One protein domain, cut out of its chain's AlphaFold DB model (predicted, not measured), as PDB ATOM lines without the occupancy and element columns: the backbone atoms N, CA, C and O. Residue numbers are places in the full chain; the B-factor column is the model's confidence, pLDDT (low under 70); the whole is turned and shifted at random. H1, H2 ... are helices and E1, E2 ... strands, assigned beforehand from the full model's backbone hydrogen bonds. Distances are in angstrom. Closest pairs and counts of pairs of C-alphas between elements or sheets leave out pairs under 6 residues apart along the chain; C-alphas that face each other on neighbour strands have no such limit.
ATOM      1  N   VAL A  26     -34.186  28.970  28.092       83.50
ATOM      2  CA  VAL A  26     -33.643  30.258  28.532       83.50
ATOM      3  C   VAL A  26     -33.694  30.342  30.057       83.50
ATOM      4  O   VAL A  26     -34.752  30.135  30.647       83.50
ATOM      5  N   VAL A  27     -32.559  30.650  30.688       87.69
ATOM      6  CA  VAL A  27     -32.413  30.830  32.139       87.69
ATOM      7  C   VAL A  27     -31.948  32.262  32.400       87.69
ATOM      8  O   VAL A  27     -30.774  32.569  32.203       87.69
ATOM      9  N   ASP A  28     -32.855  33.149  32.820       84.56
ATOM     10  CA  ASP A  28     -32.515  34.544  33.132       84.56
ATOM     11  C   ASP A  28     -32.190  34.725  34.621       84.56
ATOM     12  O   ASP A  28     -33.069  34.745  35.485       84.56
ATOM     13  N   LEU A  29     -30.896  34.853  34.920       85.56
ATOM     14  CA  LEU A  29     -30.379  35.031  36.278       85.56
ATOM     15  C   LEU A  29     -30.586  36.450  36.816       85.56
ATOM     16  O   LEU A  29     -30.328  36.685  37.990       85.56
ATOM     17  N   ARG A  30     -31.059  37.387  35.990       77.62
ATOM     18  CA  ARG A  30     -31.331  38.773  36.396       77.62
ATOM     19  C   ARG A  30     -32.738  38.914  36.967       77.62
ATOM     20  O   ARG A  30     -32.951  39.666  37.911       77.62
ATOM     21  N   GLU A  31     -33.691  38.167  36.407       74.56
ATOM     22  CA  GLU A  31     -35.085  38.147  36.864       74.56
ATOM     23  C   GLU A  31     -35.306  37.109  37.977       74.56
ATOM     24  O   GLU A  31     -35.942  37.417  38.985       74.56
ATOM     25  N   GLU A  32     -34.749  35.896  37.849       83.19
ATOM     26  CA  GLU A  32     -35.028  34.788  38.779       83.19
ATOM     27  C   GLU A  32     -33.766  34.067  39.332       83.19
ATOM     28  O   GLU A  32     -33.729  32.828  39.378       83.19
ATOM     29  N   PRO A  33     -32.732  34.780  39.840       83.31
ATOM     30  CA  PRO A  33     -31.481  34.160  40.304       83.31
ATOM     31  C   PRO A  33     -31.705  33.097  41.387       83.31
ATOM     32  O   PRO A  33     -31.116  32.017  41.360       83.31
ATOM     33  N   GLN A  34     -32.606  33.378  42.332       85.81
ATOM     34  CA  GLN A  34     -32.935  32.475  43.437       85.81
ATOM     35  C   GLN A  34     -33.633  31.189  42.972       85.81
ATOM     36  O   GLN A  34     -33.488  30.154  43.621       85.81
ATOM     37  N   ARG A  35     -34.369  31.227  41.853       86.94
ATOM     38  CA  ARG A  35     -34.999  30.037  41.270       86.94
ATOM     39  C   ARG A  35     -33.944  29.156  40.616       86.94
ATOM     40  O   ARG A  35     -33.861  27.977  40.943       86.94
ATOM     41  N   ALA A  36     -33.084  29.738  39.781       85.06
ATOM     42  CA  ALA A  36     -31.990  29.018  39.130       85.06
ATOM     43  C   ALA A  36     -30.998  28.394  40.134       85.06
ATOM     44  O   ALA A  36     -30.485  27.309  39.889       85.06
ATOM     45  N   LEU A  37     -30.773  29.037  41.288       83.12
ATOM     46  CA  LEU A  37     -29.950  28.503  42.384       83.12
ATOM     47  C   LEU A  37     -30.595  27.334  43.152       83.12
ATOM     48  O   LEU A  37     -29.876  26.504  43.710       83.12
ATOM     49  N   ARG A  38     -31.931  27.284  43.244       87.31
ATOM     50  CA  ARG A  38     -32.668  26.298  44.065       87.31
ATOM     51  C   ARG A  38     -33.253  25.144  43.257       87.31
ATOM     52  O   ARG A  38     -33.516  24.082  43.817       87.31
ATOM     53  N   THR A  39     -33.513  25.348  41.970       89.88
ATOM     54  CA  THR A  39     -34.213  24.388  41.113       89.88
ATOM     55  C   THR A  39     -33.215  23.654  40.211       89.88
ATOM     56  O   THR A  39     -32.564  24.297  39.392       89.88
ATOM     57  N   PRO A  40     -33.096  22.313  40.289       90.44
ATOM     58  CA  PRO A  40     -32.207  21.574  39.397       90.44
ATOM     59  C   PRO A  40     -32.659  21.738  37.939       90.44
ATOM     60  O   PRO A  40     -33.851  21.647  37.645       90.44
ATOM     61  N   ILE A  41     -31.715  21.921  37.010       88.88
ATOM     62  CA  ILE A  41     -32.005  22.233  35.596       88.88
ATOM     63  C   ILE A  41     -32.942  21.224  34.920       88.88
ATOM     64  O   ILE A  41     -33.827  21.622  34.171       88.88
ATOM     65  N   GLY A  42     -32.863  19.935  35.269       89.06
ATOM     66  CA  GLY A  42     -33.793  18.916  34.770       89.06
ATOM     67  C   GLY A  42     -35.255  19.111  35.210       89.06
ATOM     68  O   GLY A  42     -36.160  18.548  34.600       89.06
ATOM     69  N   ALA A  43     -35.537  19.889  36.260       90.81
ATOM     70  CA  ALA A  43     -36.895  20.334  36.583       90.81
ATOM     71  C   ALA A  43     -37.315  21.522  35.700       90.81
ATOM     72  O   ALA A  43     -38.390  21.455  35.115       90.81
ATOM     73  N   ILE A  44     -36.444  22.521  35.508       88.38
ATOM     74  CA  ILE A  44     -36.688  23.670  34.609       88.38
ATOM     75  C   ILE A  44     -36.926  23.189  33.164       88.38
ATOM     76  O   ILE A  44     -37.892  23.596  32.527       88.38
ATOM     77  N   GLN A  45     -36.110  22.256  32.662       89.38
ATOM     78  CA  GLN A  45     -36.278  21.640  31.340       89.38
ATOM     79  C   GLN A  45     -37.620  20.898  31.215       89.38
ATOM     80  O   GLN A  45     -38.328  21.085  30.229       89.38
ATOM     81  N   ARG A  46     -38.018  20.101  32.221       88.31
ATOM     82  CA  ARG A  46     -39.325  19.411  32.233       88.31
ATOM     83  C   ARG A  46     -40.501  20.383  32.310       88.31
ATOM     84  O   ARG A  46     -41.526  20.136  31.680       88.31
ATOM     85  N   GLU A  47     -40.351  21.488  33.034       88.38
ATOM     86  CA  GLU A  47     -41.339  22.564  33.078       88.38
ATOM     87  C   GLU A  47     -41.501  23.193  31.682       88.38
ATOM     88  O   GLU A  47     -42.616  23.231  31.155       88.38
ATOM     89  N   TYR A  48     -40.389  23.543  31.024       83.25
ATOM     90  CA  TYR A  48     -40.356  24.072  29.654       83.25
ATOM     91  C   TYR A  48     -40.996  23.106  28.638       83.25
ATOM     92  O   TYR A  48     -41.848  23.510  27.846       83.25
ATOM     93  N   GLN A  49     -40.667  21.810  28.705       86.19
ATOM     94  CA  GLN A  49     -41.302  20.765  27.886       86.19
ATOM     95  C   GLN A  49     -42.814  20.666  28.139       86.19
ATOM     96  O   GLN A  49     -43.592  20.493  27.196       86.19
ATOM     97  N   SER A  50     -43.259  20.800  29.394       86.31
ATOM     98  CA  SER A  50     -44.686  20.733  29.728       86.31
ATOM     99  C   SER A  50     -45.462  21.954  29.214       86.31
ATOM    100  O   SER A  50     -46.544  21.786  28.647       86.31
ATOM    101  N   HIS A  51     -44.877  23.157  29.285       82.81
ATOM    102  CA  HIS A  51     -45.434  24.373  28.683       82.81
ATOM    103  C   HIS A  51     -45.546  24.286  27.156       82.81
ATOM    104  O   HIS A  51     -46.565  24.691  26.597       82.81
ATOM    105  N   LEU A  52     -44.551  23.704  26.481       81.19
ATOM    106  CA  LEU A  52     -44.558  23.512  25.025       81.19
ATOM    107  C   LEU A  52     -45.540  22.425  24.551       81.19
ATOM    108  O   LEU A  52     -45.802  22.323  23.352       81.19
ATOM    109  N   ARG A  53     -46.084  21.608  25.466       86.69
ATOM    110  CA  ARG A  53     -47.028  20.499  25.202       86.69
ATOM    111  C   ARG A  53     -46.553  19.464  24.166       86.69
ATOM    112  O   ARG A  53     -47.360  18.676  23.672       86.69
ATOM    113  N   ARG A  54     -45.254  19.419  23.854       80.19
ATOM    114  CA  ARG A  54     -44.644  18.466  22.914       80.19
ATOM    115  C   ARG A  54     -43.719  17.515  23.674       80.19
ATOM    116  O   ARG A  54     -42.768  17.947  24.316       80.19
ATOM    117  N   LYS A  55     -43.987  16.209  23.592       74.31
ATOM    118  CA  LYS A  55     -43.075  15.170  24.100       74.31
ATOM    119  C   LYS A  55     -41.973  14.921  23.070       74.31
ATOM    120  O   LYS A  55     -42.288  14.766  21.897       74.31
ATOM    121  N   GLY A  56     -40.722  14.828  23.522       77.75
ATOM    122  CA  GLY A  56     -39.569  14.534  22.660       77.75
ATOM    123  C   GLY A  56     -38.862  15.752  22.058       77.75
ATOM    124  O   GLY A  56     -37.940  15.557  21.279       77.75
ATOM    125  N   VAL A  57     -39.251  16.977  22.433       82.56
ATOM    126  CA  VAL A  57     -38.479  18.190  22.106       82.56
ATOM    127  C   VAL A  57     -37.123  18.119  22.790       82.56
ATOM    128  O   VAL A  57     -37.054  17.891  24.001       82.56
ATOM    129  N   ASP A  58     -36.062  18.351  22.025       83.06
ATOM    130  CA  ASP A  58     -34.721  18.440  22.572       83.06
ATOM    131  C   ASP A  58     -34.551  19.774  23.311       83.06
ATOM    132  O   ASP A  58     -34.644  20.851  22.726       83.06
ATOM    133  N   THR A  59     -34.327  19.691  24.621       86.00
ATOM    134  CA  THR A  59     -34.082  20.837  25.511       86.00
ATOM    135  C   THR A  59     -32.652  20.860  26.052       86.00
ATOM    136  O   THR A  59     -32.393  21.485  27.082       86.00
ATOM    137  N   SER A  60     -31.737  20.132  25.408       84.06
ATOM    138  CA  SER A  60     -30.323  20.026  25.788       84.06
ATOM    139  C   SER A  60     -29.528  21.319  25.588       84.06
ATOM    140  O   SER A  60     -28.493  21.509  26.230       84.06
ATOM    141  N   ARG A  61     -30.024  22.225  24.737       85.31
ATOM    142  CA  ARG A  61     -29.440  23.544  24.477       85.31
ATOM    143  C   ARG A  61     -29.973  24.558  25.494       85.31
ATOM    144  O   ARG A  61     -31.180  24.792  25.568       85.31
ATOM    145  N   VAL A  62     -29.088  25.180  26.268       84.56
ATOM    146  CA  VAL A  62     -29.431  26.154  27.318       84.56
ATOM    147  C   VAL A  62     -28.769  27.503  27.031       84.56
ATOM    148  O   VAL A  62     -27.558  27.582  26.843       84.56
ATOM    149  N   LEU A  63     -29.563  28.576  27.037       82.69
ATOM    150  CA  LEU A  63     -29.094  29.962  26.998       82.69
ATOM    151  C   LEU A  63     -29.246  30.574  28.392       82.69
ATOM    152  O   LEU A  63     -30.363  30.755  28.872       82.69
ATOM    153  N   VAL A  64     -28.135  30.926  29.027       85.75
ATOM    154  CA  VAL A  64     -28.130  31.647  30.302       85.75
ATOM    155  C   VAL A  64     -27.960  33.132  30.037       85.75
ATOM    156  O   VAL A  64     -27.100  33.528  29.253       85.75
ATOM    157  N   LEU A  65     -28.754  33.956  30.708       82.19
ATOM    158  CA  LEU A  65     -28.643  35.409  30.692       82.19
ATOM    159  C   LEU A  65     -28.236  35.864  32.087       82.19
ATOM    160  O   LEU A  65     -28.791  35.388  33.075       82.19
ATOM    161  N   ALA A  66     -27.269  36.766  32.174       81.56
ATOM    162  CA  ALA A  66     -26.789  37.278  33.451       81.56
ATOM    163  C   ALA A  66     -26.167  38.661  33.277       81.56
ATOM    164  O   ALA A  66     -25.606  38.957  32.220       81.56
ATOM    165  N   ASP A  67     -26.213  39.485  34.321       77.00
ATOM    166  CA  ASP A  67     -25.485  40.750  34.320       77.00
ATOM    167  C   ASP A  67     -23.980  40.501  34.547       77.00
ATOM    168  O   ASP A  67     -23.569  39.625  35.313       77.00
ATOM    169  N   ALA A  68     -23.145  41.219  33.793       75.50
ATOM    170  CA  ALA A  68     -21.712  40.965  33.631       75.50
ATOM    171  C   ALA A  68     -20.883  41.240  34.898       75.50
ATOM    172  O   ALA A  68     -19.782  40.710  35.051       75.50
ATOM    173  N   ASP A  69     -21.403  42.081  35.787       73.50
ATOM    174  CA  ASP A  69     -20.886  42.379  37.121       73.50
ATOM    175  C   ASP A  69     -21.242  41.295  38.155       73.50
ATOM    176  O   ASP A  69     -20.427  41.027  39.038       73.50
ATOM    177  N   LEU A  70     -22.379  40.609  37.997       79.62
ATOM    178  CA  LEU A  70     -22.873  39.565  38.913       79.62
ATOM    179  C   LEU A  70     -22.441  38.126  38.543       79.62
ATOM    180  O   LEU A  70     -22.698  37.179  39.287       79.62
ATOM    181  N   LEU A  71     -21.735  37.922  37.422       79.94
ATOM    182  CA  LEU A  71     -21.300  36.589  36.952       79.94
ATOM    183  C   LEU A  71     -20.497  35.767  37.970       79.94
ATOM    184  O   LEU A  71     -20.546  34.534  37.948       79.94
ATOM    185  N   SER A  72     -19.735  36.433  38.835       79.31
ATOM    186  CA  SER A  72     -18.955  35.799  39.899       79.31
ATOM    187  C   SER A  72     -19.854  35.166  40.969       79.31
ATOM    188  O   SER A  72     -19.545  34.076  41.454       79.31
ATOM    189  N   GLU A  73     -20.985  35.801  41.283       83.12
ATOM    190  CA  GLU A  73     -21.987  35.326  42.242       83.12
ATOM    191  C   GLU A  73     -22.723  34.091  41.703       83.12
ATOM    192  O   GLU A  73     -22.960  33.119  42.422       83.12
ATOM    193  N   TYR A  74     -22.984  34.060  40.394       87.19
ATOM    194  CA  TYR A  74     -23.645  32.941  39.715       87.19
ATOM    195  C   TYR A  74     -22.739  31.729  39.432       87.19
ATOM    196  O   TYR A  74     -23.189  30.751  38.829       87.19
ATOM    197  N   ARG A  75     -21.481  31.726  39.902       83.19
ATOM    198  CA  ARG A  75     -20.521  30.614  39.730       83.19
ATOM    199  C   ARG A  75     -21.117  29.235  40.035       83.19
ATOM    200  O   ARG A  75     -20.849  28.287  39.299       83.19
ATOM    201  N   GLN A  76     -21.897  29.117  41.109       81.12
ATOM    202  CA  GLN A  76     -22.514  27.850  41.519       81.12
ATOM    203  C   GLN A  76     -23.516  27.344  40.466       81.12
ATOM    204  O   GLN A  76     -23.509  26.157  40.142       81.12
ATOM    205  N   VAL A  77     -24.318  28.248  39.889       87.19
ATOM    206  CA  VAL A  77     -25.298  27.937  38.835       87.19
ATOM    207  C   VAL A  77     -24.580  27.456  37.578       87.19
ATOM    208  O   VAL A  77     -24.927  26.411  37.039       87.19
ATOM    209  N   PHE A  78     -23.526  28.152  37.142       85.75
ATOM    210  CA  PHE A  78     -22.769  27.750  35.953       85.75
ATOM    211  C   PHE A  78     -22.124  26.367  36.097       85.75
ATOM    212  O   PHE A  78     -22.163  25.581  35.153       85.75
ATOM    213  N   ILE A  79     -21.589  26.032  37.277       83.25
ATOM    214  CA  ILE A  79     -21.038  24.694  37.556       83.25
ATOM    215  C   ILE A  79     -22.143  23.627  37.520       83.25
ATOM    216  O   ILE A  79     -21.934  22.556  36.953       83.25
ATOM    217  N   GLN A  80     -23.322  23.910  38.080       85.62
ATOM    218  CA  GLN A  80     -24.463  22.989  38.042       85.62
ATOM    219  C   GLN A  80     -25.009  22.782  36.623       85.62
ATOM    220  O   GLN A  80     -25.347  21.657  36.271       85.62
ATOM    221  N   LEU A  81     -25.074  23.839  35.806       87.12
ATOM    222  CA  LEU A  81     -25.532  23.766  34.416       87.12
ATOM    223  C   LEU A  81     -24.537  23.021  33.521       87.12
ATOM    224  O   LEU A  81     -24.948  22.145  32.771       87.12
ATOM    225  N   ALA A  82     -23.239  23.319  33.630       84.44
ATOM    226  CA  ALA A  82     -22.198  22.646  32.851       84.44
ATOM    227  C   ALA A  82     -21.973  21.184  33.286       84.44
ATOM    228  O   ALA A  82     -21.547  20.360  32.484       84.44
ATOM    229  N   GLY A  83     -22.252  20.851  34.551       84.38
ATOM    230  CA  GLY A  83     -22.185  19.484  35.074       84.38
ATOM    231  C   GLY A  83     -23.463  18.658  34.882       84.38
ATOM    232  O   GLY A  83     -23.495  17.498  35.295       84.38
ATOM    233  N   ALA A  84     -24.530  19.226  34.311       90.00
ATOM    234  CA  ALA A  84     -25.798  18.527  34.149       90.00
ATOM    235  C   ALA A  84     -25.789  17.634  32.893       90.00
ATOM    236  O   ALA A  84     -25.676  18.150  31.785       90.00
ATOM    237  N   PRO A  85     -26.017  16.310  33.011       85.25
ATOM    238  CA  PRO A  85     -25.979  15.394  31.865       85.25
ATOM    239  C   PRO A  85     -27.127  15.605  30.862       85.25
ATOM    240  O   PRO A  85     -27.141  14.984  29.804       85.25
ATOM    241  N   SER A  86     -28.107  16.450  31.197       87.50
ATOM    242  CA  SER A  86     -29.206  16.853  30.319       87.50
ATOM    243  C   SER A  86     -28.930  18.148  29.546       87.50
ATOM    244  O   SER A  86     -29.841  18.640  28.883       87.50
ATOM    245  N   VAL A  87     -27.724  18.717  29.636       88.31
ATOM    246  CA  VAL A  87     -27.296  19.920  28.906       88.31
ATOM    247  C   VAL A  87     -26.130  19.537  27.992       88.31
ATOM    248  O   VAL A  87     -25.077  19.140  28.480       88.31
ATOM    249  N   SER A  88     -26.314  19.628  26.673       82.31
ATOM    250  CA  SER A  88     -25.255  19.344  25.688       82.31
ATOM    251  C   SER A  88     -24.594  20.611  25.155       82.31
ATOM    252  O   SER A  88     -23.433  20.579  24.763       82.31
ATOM    253  N   GLU A  89     -25.324  21.728  25.140       80.56
ATOM    254  CA  GLU A  89     -24.830  23.034  24.714       80.56
ATOM    255  C   GLU A  89     -25.266  24.084  25.733       80.56
ATOM    256  O   GLU A  89     -26.447  24.191  26.065       80.56
ATOM    257  N   LEU A  90     -24.315  24.878  26.222       80.69
ATOM    258  CA  LEU A  90     -24.556  25.928  27.204       80.69
ATOM    259  C   LEU A  90     -23.956  27.236  26.687       80.69
ATOM    260  O   LEU A  90     -22.739  27.374  26.629       80.69
ATOM    261  N   LEU A  91     -24.802  28.193  26.314       79.25
ATOM    262  CA  LEU A  91     -24.400  29.526  25.867       79.25
ATOM    263  C   LEU A  91     -24.700  30.536  26.976       79.25
ATOM    264  O   LEU A  91     -25.825  30.594  27.461       79.25
ATOM    265  N   LEU A  92     -23.724  31.354  27.364       78.19
ATOM    266  CA  LEU A  92     -23.948  32.474  28.283       78.19
ATOM    267  C   LEU A  92     -23.966  33.790  27.502       78.19
ATOM    268  O   LEU A  92     -23.001  34.124  26.819       78.19
ATOM    269  N   LEU A  93     -25.042  34.557  27.649       77.50
ATOM    270  CA  LEU A  93     -25.136  35.951  27.239       77.50
ATOM    271  C   LEU A  93     -24.993  36.848  28.480       77.50
ATOM    272  O   LEU A  93     -25.932  37.032  29.254       77.50
ATOM    273  N   ALA A  94     -23.787  37.383  28.665       74.81
ATOM    274  CA  ALA A  94     -23.458  38.335  29.718       74.81
ATOM    275  C   ALA A  94     -23.791  39.765  29.266       74.81
ATOM    276  O   ALA A  94     -23.335  40.206  28.208       74.81
ATOM    277  N   LEU A  95     -24.559  40.502  30.066       71.38
ATOM    278  CA  LEU A  95     -25.105  41.814  29.717       71.38
ATOM    279  C   LEU A  95     -24.560  42.903  30.652       71.38
ATOM    280  O   LEU A  95     -24.458  42.705  31.854       71.38
ATOM    281  N   GLY A  96     -24.198  44.068  30.116       60.09
ATOM    282  CA  GLY A  96     -23.741  45.208  30.918       60.09
ATOM    283  C   GLY A  96     -22.222  45.310  31.117       60.09
ATOM    284  O   GLY A  96     -21.427  44.482  30.661       60.09
ATOM    285  N   ARG A  97     -21.796  46.414  31.740       54.09
ATOM    286  CA  ARG A  97     -20.383  46.803  31.861       54.09
ATOM    287  C   ARG A  97     -19.756  46.213  33.123       54.09
ATOM    288  O   ARG A  97     -20.232  46.466  34.222       54.09
ATOM    289  N   GLN A  98     -18.615  45.545  32.973       61.94
ATOM    290  CA  GLN A  98     -17.840  45.038  34.102       61.94
ATOM    291  C   GLN A  98     -17.291  46.175  34.988       61.94
ATOM    292  O   GLN A  98     -16.722  47.160  34.499       61.94
ATOM    293  N   GLY A  99     -17.395  46.002  36.307       54.28
ATOM    294  CA  GLY A  99     -16.783  46.875  37.308       54.28
ATOM    295  C   GLY A  99     -15.252  46.774  37.344       54.28
ATOM    296  O   GLY A  99     -14.694  46.046  38.155       54.28
ATOM    297  N   GLY A 100     -14.565  47.533  36.485       54.31
ATOM    298  CA  GLY A 100     -13.147  47.893  36.664       54.31
ATOM    299  C   GLY A 100     -12.081  46.990  36.025       54.31
ATOM    300  O   GLY A 100     -10.899  47.276  36.197       54.31
ATOM    301  N   GLY A 101     -12.452  45.947  35.276       59.19
ATOM    302  CA  GLY A 101     -11.509  45.045  34.592       59.19
ATOM    303  C   GLY A 101     -11.654  45.033  33.066       59.19
ATOM    304  O   GLY A 101     -12.709  45.356  32.533       59.19
ATOM    305  N   GLU A 102     -10.600  44.623  32.348       61.25
ATOM    306  CA  GLU A 102     -10.665  44.350  30.896       61.25
ATOM    307  C   GLU A 102     -11.114  42.920  30.551       61.25
ATOM    308  O   GLU A 102     -11.247  42.579  29.377       61.25
ATOM    309  N   ARG A 103     -11.248  42.042  31.546       62.41
ATOM    310  CA  ARG A 103     -11.461  40.601  31.368       62.41
ATOM    311  C   ARG A 103     -12.677  40.169  32.156       62.41
ATOM    312  O   ARG A 103     -12.642  40.233  33.385       62.41
ATOM    313  N   LEU A 104     -13.682  39.641  31.465       62.12
ATOM    314  CA  LEU A 104     -14.835  39.024  32.096       62.12
ATOM    315  C   LEU A 104     -14.361  37.826  32.932       62.12
ATOM    316  O   LEU A 104     -13.908  36.811  32.397       62.12
ATOM    317  N   HIS A 105     -14.413  37.954  34.257       67.00
ATOM    318  CA  HIS A 105     -13.933  36.918  35.171       67.00
ATOM    319  C   HIS A 105     -14.982  35.818  35.328       67.00
ATOM    320  O   HIS A 105     -15.754  35.791  36.283       67.00
ATOM    321  N   LEU A 106     -14.995  34.903  34.362       66.00
ATOM    322  CA  LEU A 106     -15.815  33.700  34.407       66.00
ATOM    323  C   LEU A 106     -15.330  32.709  35.475       66.00
ATOM    324  O   LEU A 106     -14.131  32.657  35.778       66.00
ATOM    325  N   PRO A 107     -16.230  31.859  36.005       64.06
ATOM    326  CA  PRO A 107     -15.816  30.670  36.736       64.06
ATOM    327  C   PRO A 107     -14.959  29.751  35.839       64.06
ATOM    328  O   PRO A 107     -15.133  29.754  34.620       64.06
ATOM    329  N   PRO A 108     -14.046  28.942  36.415       63.06
ATOM    330  CA  PRO A 108     -13.098  28.117  35.662       63.06
ATOM    331  C   PRO A 108     -13.769  26.868  35.059       63.06
ATOM    332  O   PRO A 108     -13.528  25.743  35.490       63.06
ATOM    333  N   ILE A 109     -14.635  27.086  34.071       67.81
ATOM    334  CA  ILE A 109     -15.297  26.065  33.259       67.81
ATOM    335  C   ILE A 109     -14.669  26.174  31.861       67.81
ATOM    336  O   ILE A 109     -14.909  27.174  31.186       67.81
ATOM    337  N   PRO A 110     -13.819  25.220  31.440       54.75
ATOM    338  CA  PRO A 110     -12.850  25.437  30.358       54.75
ATOM    339  C   PRO A 110     -13.428  25.561  28.939       54.75
ATOM    340  O   PRO A 110     -12.657  25.785  28.012       54.75
ATOM    341  N   GLU A 111     -14.744  25.411  28.752       63.31
ATOM    342  CA  GLU A 111     -15.380  25.342  27.425       63.31
ATOM    343  C   GLU A 111     -16.711  26.115  27.328       63.31
ATOM    344  O   GLU A 111     -17.482  25.892  26.403       63.31
ATOM    345  N   LEU A 112     -17.005  27.052  28.240       65.56
ATOM    346  CA  LEU A 112     -18.247  27.840  28.183       65.56
ATOM    347  C   LEU A 112     -18.163  28.944  27.097       65.56
ATOM    348  O   LEU A 112     -17.405  29.899  27.284       65.56
ATOM    349  N   PRO A 113     -18.921  28.893  25.980       61.19
ATOM    350  CA  PRO A 113     -19.022  30.024  25.062       61.19
ATOM    351  C   PRO A 113     -19.787  31.176  25.728       61.19
ATOM    352  O   PRO A 113     -20.941  31.028  26.138       61.19
ATOM    353  N   VAL A 114     -19.144  32.344  25.818       63.00
ATOM    354  CA  VAL A 114     -19.724  33.530  26.466       63.00
ATOM    355  C   VAL A 114     -19.785  34.707  25.514       63.00
ATOM    356  O   VAL A 114     -18.768  35.320  25.198       63.00
ATOM    357  N   LEU A 115     -20.993  35.055  25.085       64.00
ATOM    358  CA  LEU A 115     -21.267  36.310  24.404       64.00
ATOM    359  C   LEU A 115     -21.397  37.418  25.457       64.00
ATOM    360  O   LEU A 115     -22.367  37.449  26.205       64.00
ATOM    361  N   TRP A 116     -20.431  38.331  25.525       63.78
ATOM    362  CA  TRP A 116     -20.523  39.508  26.395       63.78
ATOM    363  C   TRP A 116     -20.911  40.742  25.581       63.78
ATOM    364  O   TRP A 116     -20.223  41.122  24.634       63.78
ATOM    365  N   ALA A 117     -22.015  41.375  25.969       60.12
ATOM    366  CA  ALA A 117     -22.474  42.642  25.428       60.12
ATOM    367  C   ALA A 117     -22.458  43.698  26.544       60.12
ATOM    368  O   ALA A 117     -23.363  43.747  27.377       60.12
ATOM    369  N   GLY A 118     -21.433  44.561  26.563       47.66
ATOM    370  CA  GLY A 118     -21.400  45.676  27.517       47.66
ATOM    371  C   GLY A 118     -20.097  46.467  27.701       47.66
ATOM    372  O   GLY A 118     -20.151  47.510  28.351       47.66
ATOM    373  N   ASP A 119     -18.954  46.069  27.126       48.47
ATOM    374  CA  ASP A 119     -17.808  46.992  26.995       48.47
ATOM    375  C   ASP A 119     -17.946  47.851  25.725       48.47
ATOM    376  O   ASP A 119     -18.220  47.357  24.629       48.47
ATOM    377  N   THR A 120     -17.727  49.157  25.875       41.66
ATOM    378  CA  THR A 120     -17.734  50.157  24.797       41.66
ATOM    379  C   THR A 120     -16.685  49.921  23.710       41.66
ATOM    380  O   THR A 120     -16.840  50.445  22.611       41.66
ATOM    381  N   ARG A 121     -15.628  49.153  24.003       48.91
ATOM    382  CA  ARG A 121     -14.522  48.827  23.086       48.91
ATOM    383  C   ARG A 121     -14.826  47.644  22.162       48.91
ATOM    384  O   ARG A 121     -14.045  47.359  21.264       48.91
ATOM    385  N   GLY A 122     -15.945  46.952  22.378       49.38
ATOM    386  CA  GLY A 122     -16.189  45.635  21.795       49.38
ATOM    387  C   GLY A 122     -15.466  44.530  22.567       49.38
ATOM    388  O   GLY A 122     -14.630  44.786  23.436       49.38
ATOM    389  N   VAL A 123     -15.824  43.280  22.275       53.78
ATOM    390  CA  VAL A 123     -15.345  42.104  23.010       53.78
ATOM    391  C   VAL A 123     -14.655  41.142  22.054       53.78
ATOM    392  O   VAL A 123     -15.204  40.778  21.015       53.78
ATOM    393  N   ARG A 124     -13.463  40.691  22.447       60.41
ATOM    394  CA  ARG A 124     -12.786  39.544  21.863       60.41
ATOM    395  C   ARG A 124     -13.567  38.280  22.219       60.41
ATOM    396  O   ARG A 124     -13.552  37.858  23.378       60.41
ATOM    397  N   TRP A 125     -14.265  37.710  21.242       57.28
ATOM    398  CA  TRP A 125     -15.056  36.496  21.410       57.28
ATOM    399  C   TRP A 125     -14.316  35.308  20.808       57.28
ATOM    400  O   TRP A 125     -14.091  35.253  19.601       57.28
ATOM    401  N   THR A 126     -13.976  34.342  21.657       59.41
ATOM    402  CA  THR A 126     -13.414  33.057  21.245       59.41
ATOM    403  C   THR A 126     -14.228  31.967  21.945       59.41
ATOM    404  O   THR A 126     -14.343  32.029  23.173       59.41
ATOM    405  N   PRO A 127     -14.793  30.977  21.227       51.53
ATOM    406  CA  PRO A 127     -15.499  29.857  21.845       51.53
ATOM    407  C   PRO A 127     -14.669  29.210  22.963       51.53
ATOM    408  O   PRO A 127     -13.476  28.962  22.789       51.53
ATOM    409  N   GLY A 128     -15.292  28.976  24.120       55.00
ATOM    410  CA  GLY A 128     -14.646  28.373  25.289       55.00
ATOM    411  C   GLY A 128     -13.663  29.261  26.065       55.00
ATOM    412  O   GLY A 128     -13.090  28.791  27.043       55.00
ATOM    413  N   GLN A 129     -13.456  30.532  25.694       60.56
ATOM    414  CA  GLN A 129     -12.615  31.457  26.471       60.56
ATOM    415  C   GLN A 129     -13.408  32.630  27.066       60.56
ATOM    416  O   GLN A 129     -14.393  33.077  26.474       60.56
ATOM    417  N   PRO A 130     -12.972  33.177  28.220       60.50
ATOM    418  CA  PRO A 130     -13.572  34.378  28.784       60.50
ATOM    419  C   PRO A 130     -13.464  35.560  27.825       60.50
ATOM    420  O   PRO A 130     -12.371  35.922  27.383       60.50
ATOM    421  N   GLY A 131     -14.608  36.194  27.557       62.25
ATOM    422  CA  GLY A 131     -14.670  37.421  26.775       62.25
ATOM    423  C   GLY A 131     -13.766  38.496  27.381       62.25
ATOM    424  O   GLY A 131     -13.892  38.853  28.555       62.25
ATOM    425  N   ARG A 132     -12.844  39.026  26.579       65.12
ATOM    426  CA  ARG A 132     -11.996  40.163  26.958       65.12
ATOM    427  C   ARG A 132     -12.459  41.392  26.194       65.12
ATOM    428  O   ARG A 132     -12.730  41.292  25.005       65.12
ATOM    429  N   ALA A 133     -12.504  42.550  26.833       58.72
ATOM    430  CA  ALA A 133     -12.657  43.808  26.118       58.72
ATOM    431  C   ALA A 133     -11.482  44.004  25.148       58.72
ATOM    432  O   ALA A 133     -10.334  43.717  25.500       58.72
ATOM    433  N   LEU A 134     -11.752  44.477  23.934       57.72
ATOM    434  CA  LEU A 134     -10.686  44.744  22.972       57.72
ATOM    435  C   LEU A 134      -9.761  45.852  23.496       57.72
ATOM    436  O   LEU A 134     -10.214  46.850  24.067       57.72
ATOM    437  N   GLY A 135      -8.453  45.664  23.314       59.28
ATOM    438  CA  GLY A 135      -7.487  46.751  23.451       59.28
ATOM    439  C   GLY A 135      -7.712  47.806  22.366       59.28
ATOM    440  O   GLY A 135      -8.309  47.511  21.335       59.28
ATOM    441  N   LEU A 136      -7.211  49.029  22.579       53.19
ATOM    442  CA  LEU A 136      -7.353  50.131  21.609       53.19
ATOM    443  C   LEU A 136      -6.764  49.800  20.224       53.19
ATOM    444  O   LEU A 136      -7.226  50.351  19.229       53.19
ATOM    445  N   ASP A 137      -5.802  48.875  20.178       54.25
ATOM    446  CA  ASP A 137      -5.081  48.451  18.976       54.25
ATOM    447  C   ASP A 137      -5.479  47.036  18.482       54.25
ATOM    448  O   ASP A 137      -4.854  46.513  17.559       54.25
ATOM    449  N   GLU A 138      -6.467  46.363  19.102       55.19
ATOM    450  CA  GLU A 138      -6.881  45.004  18.695       55.19
ATOM    451  C   GLU A 138      -7.934  45.025  17.572       55.19
ATOM    452  O   GLU A 138      -8.966  45.689  17.660       55.19
ATOM    453  N   ASP A 139      -7.689  44.236  16.522       55.41
ATOM    454  CA  ASP A 139      -8.497  44.227  15.302       55.41
ATOM    455  C   ASP A 139      -9.891  43.597  15.519       55.41
ATOM    456  O   ASP A 139     -10.043  42.403  15.813       55.41
TER     457      ASP A 139
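This is residues 26 to 139 of the 1079 residues of an uncharacterized protein of Frankia canadensis (UniProt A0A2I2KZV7). A small twisted sheet of four parallel strands forms the middle of an elongated domain, with H2 toward one end of the long axis and the stretch 118 to 139, with no named element, running beyond E4 to the other end. H1 and H3 only graze the sheet, as does H2. The printed part has 114 residues with three named helices and four named strands, E1 H1 H2 E2 H3 E3 E4 along the chain; the sheet's order is E1 E2 E3 E4. The class is mixed, with under half of the residues in named elements; the whole is compact, with a radius of gyration of the C-alphas of 15.0 A, and spans 51 by 26 by 22 A.

Inner strands E2, residues 61 to 67, and E3, residues 89 to 95, are parallel at 19 degrees, with N 64 and O 91 2.8 A apart, within hydrogen-bond range. Edge strand E1, residues 26 to 28, is beside E2 (N 27 to O 63, 2.9 A). Edge strand E4, residues 114 to 117, is beside E3 (N 115 to O 92, 2.8 A). H1, residues 33 to 38, and H3, residues 75 to 82, only just touch, with 3 pairs of C-alphas within 8 A, closest Leu 37 and Val 77 at 5.9 A. H2, residues 41 to 52, is near E1. Two strand-helix-strand units, parallel neighbour strands with helices between, have right-handed crossovers: E1, H1 H2, E2 and E2, H3, E3. Every O i to N i+4 pair is within hydrogen-bond range in H1, H2 and H3.

E2 is 20.2 A long, E3 19.4 A and H2 16.5 A. E1 begins at C-alpha 26 (-33.643, 30.258, 28.532), and E4 ends at C-alpha 117 (-22.474, 42.642, 25.428).

The C-alphas farthest apart, Arg 53 and Asp 137, are 50.8 A apart. The printed part has no cut. The E3 to E4 link is long, 18 residues. Residues 96 to 139 have pLDDT under 70.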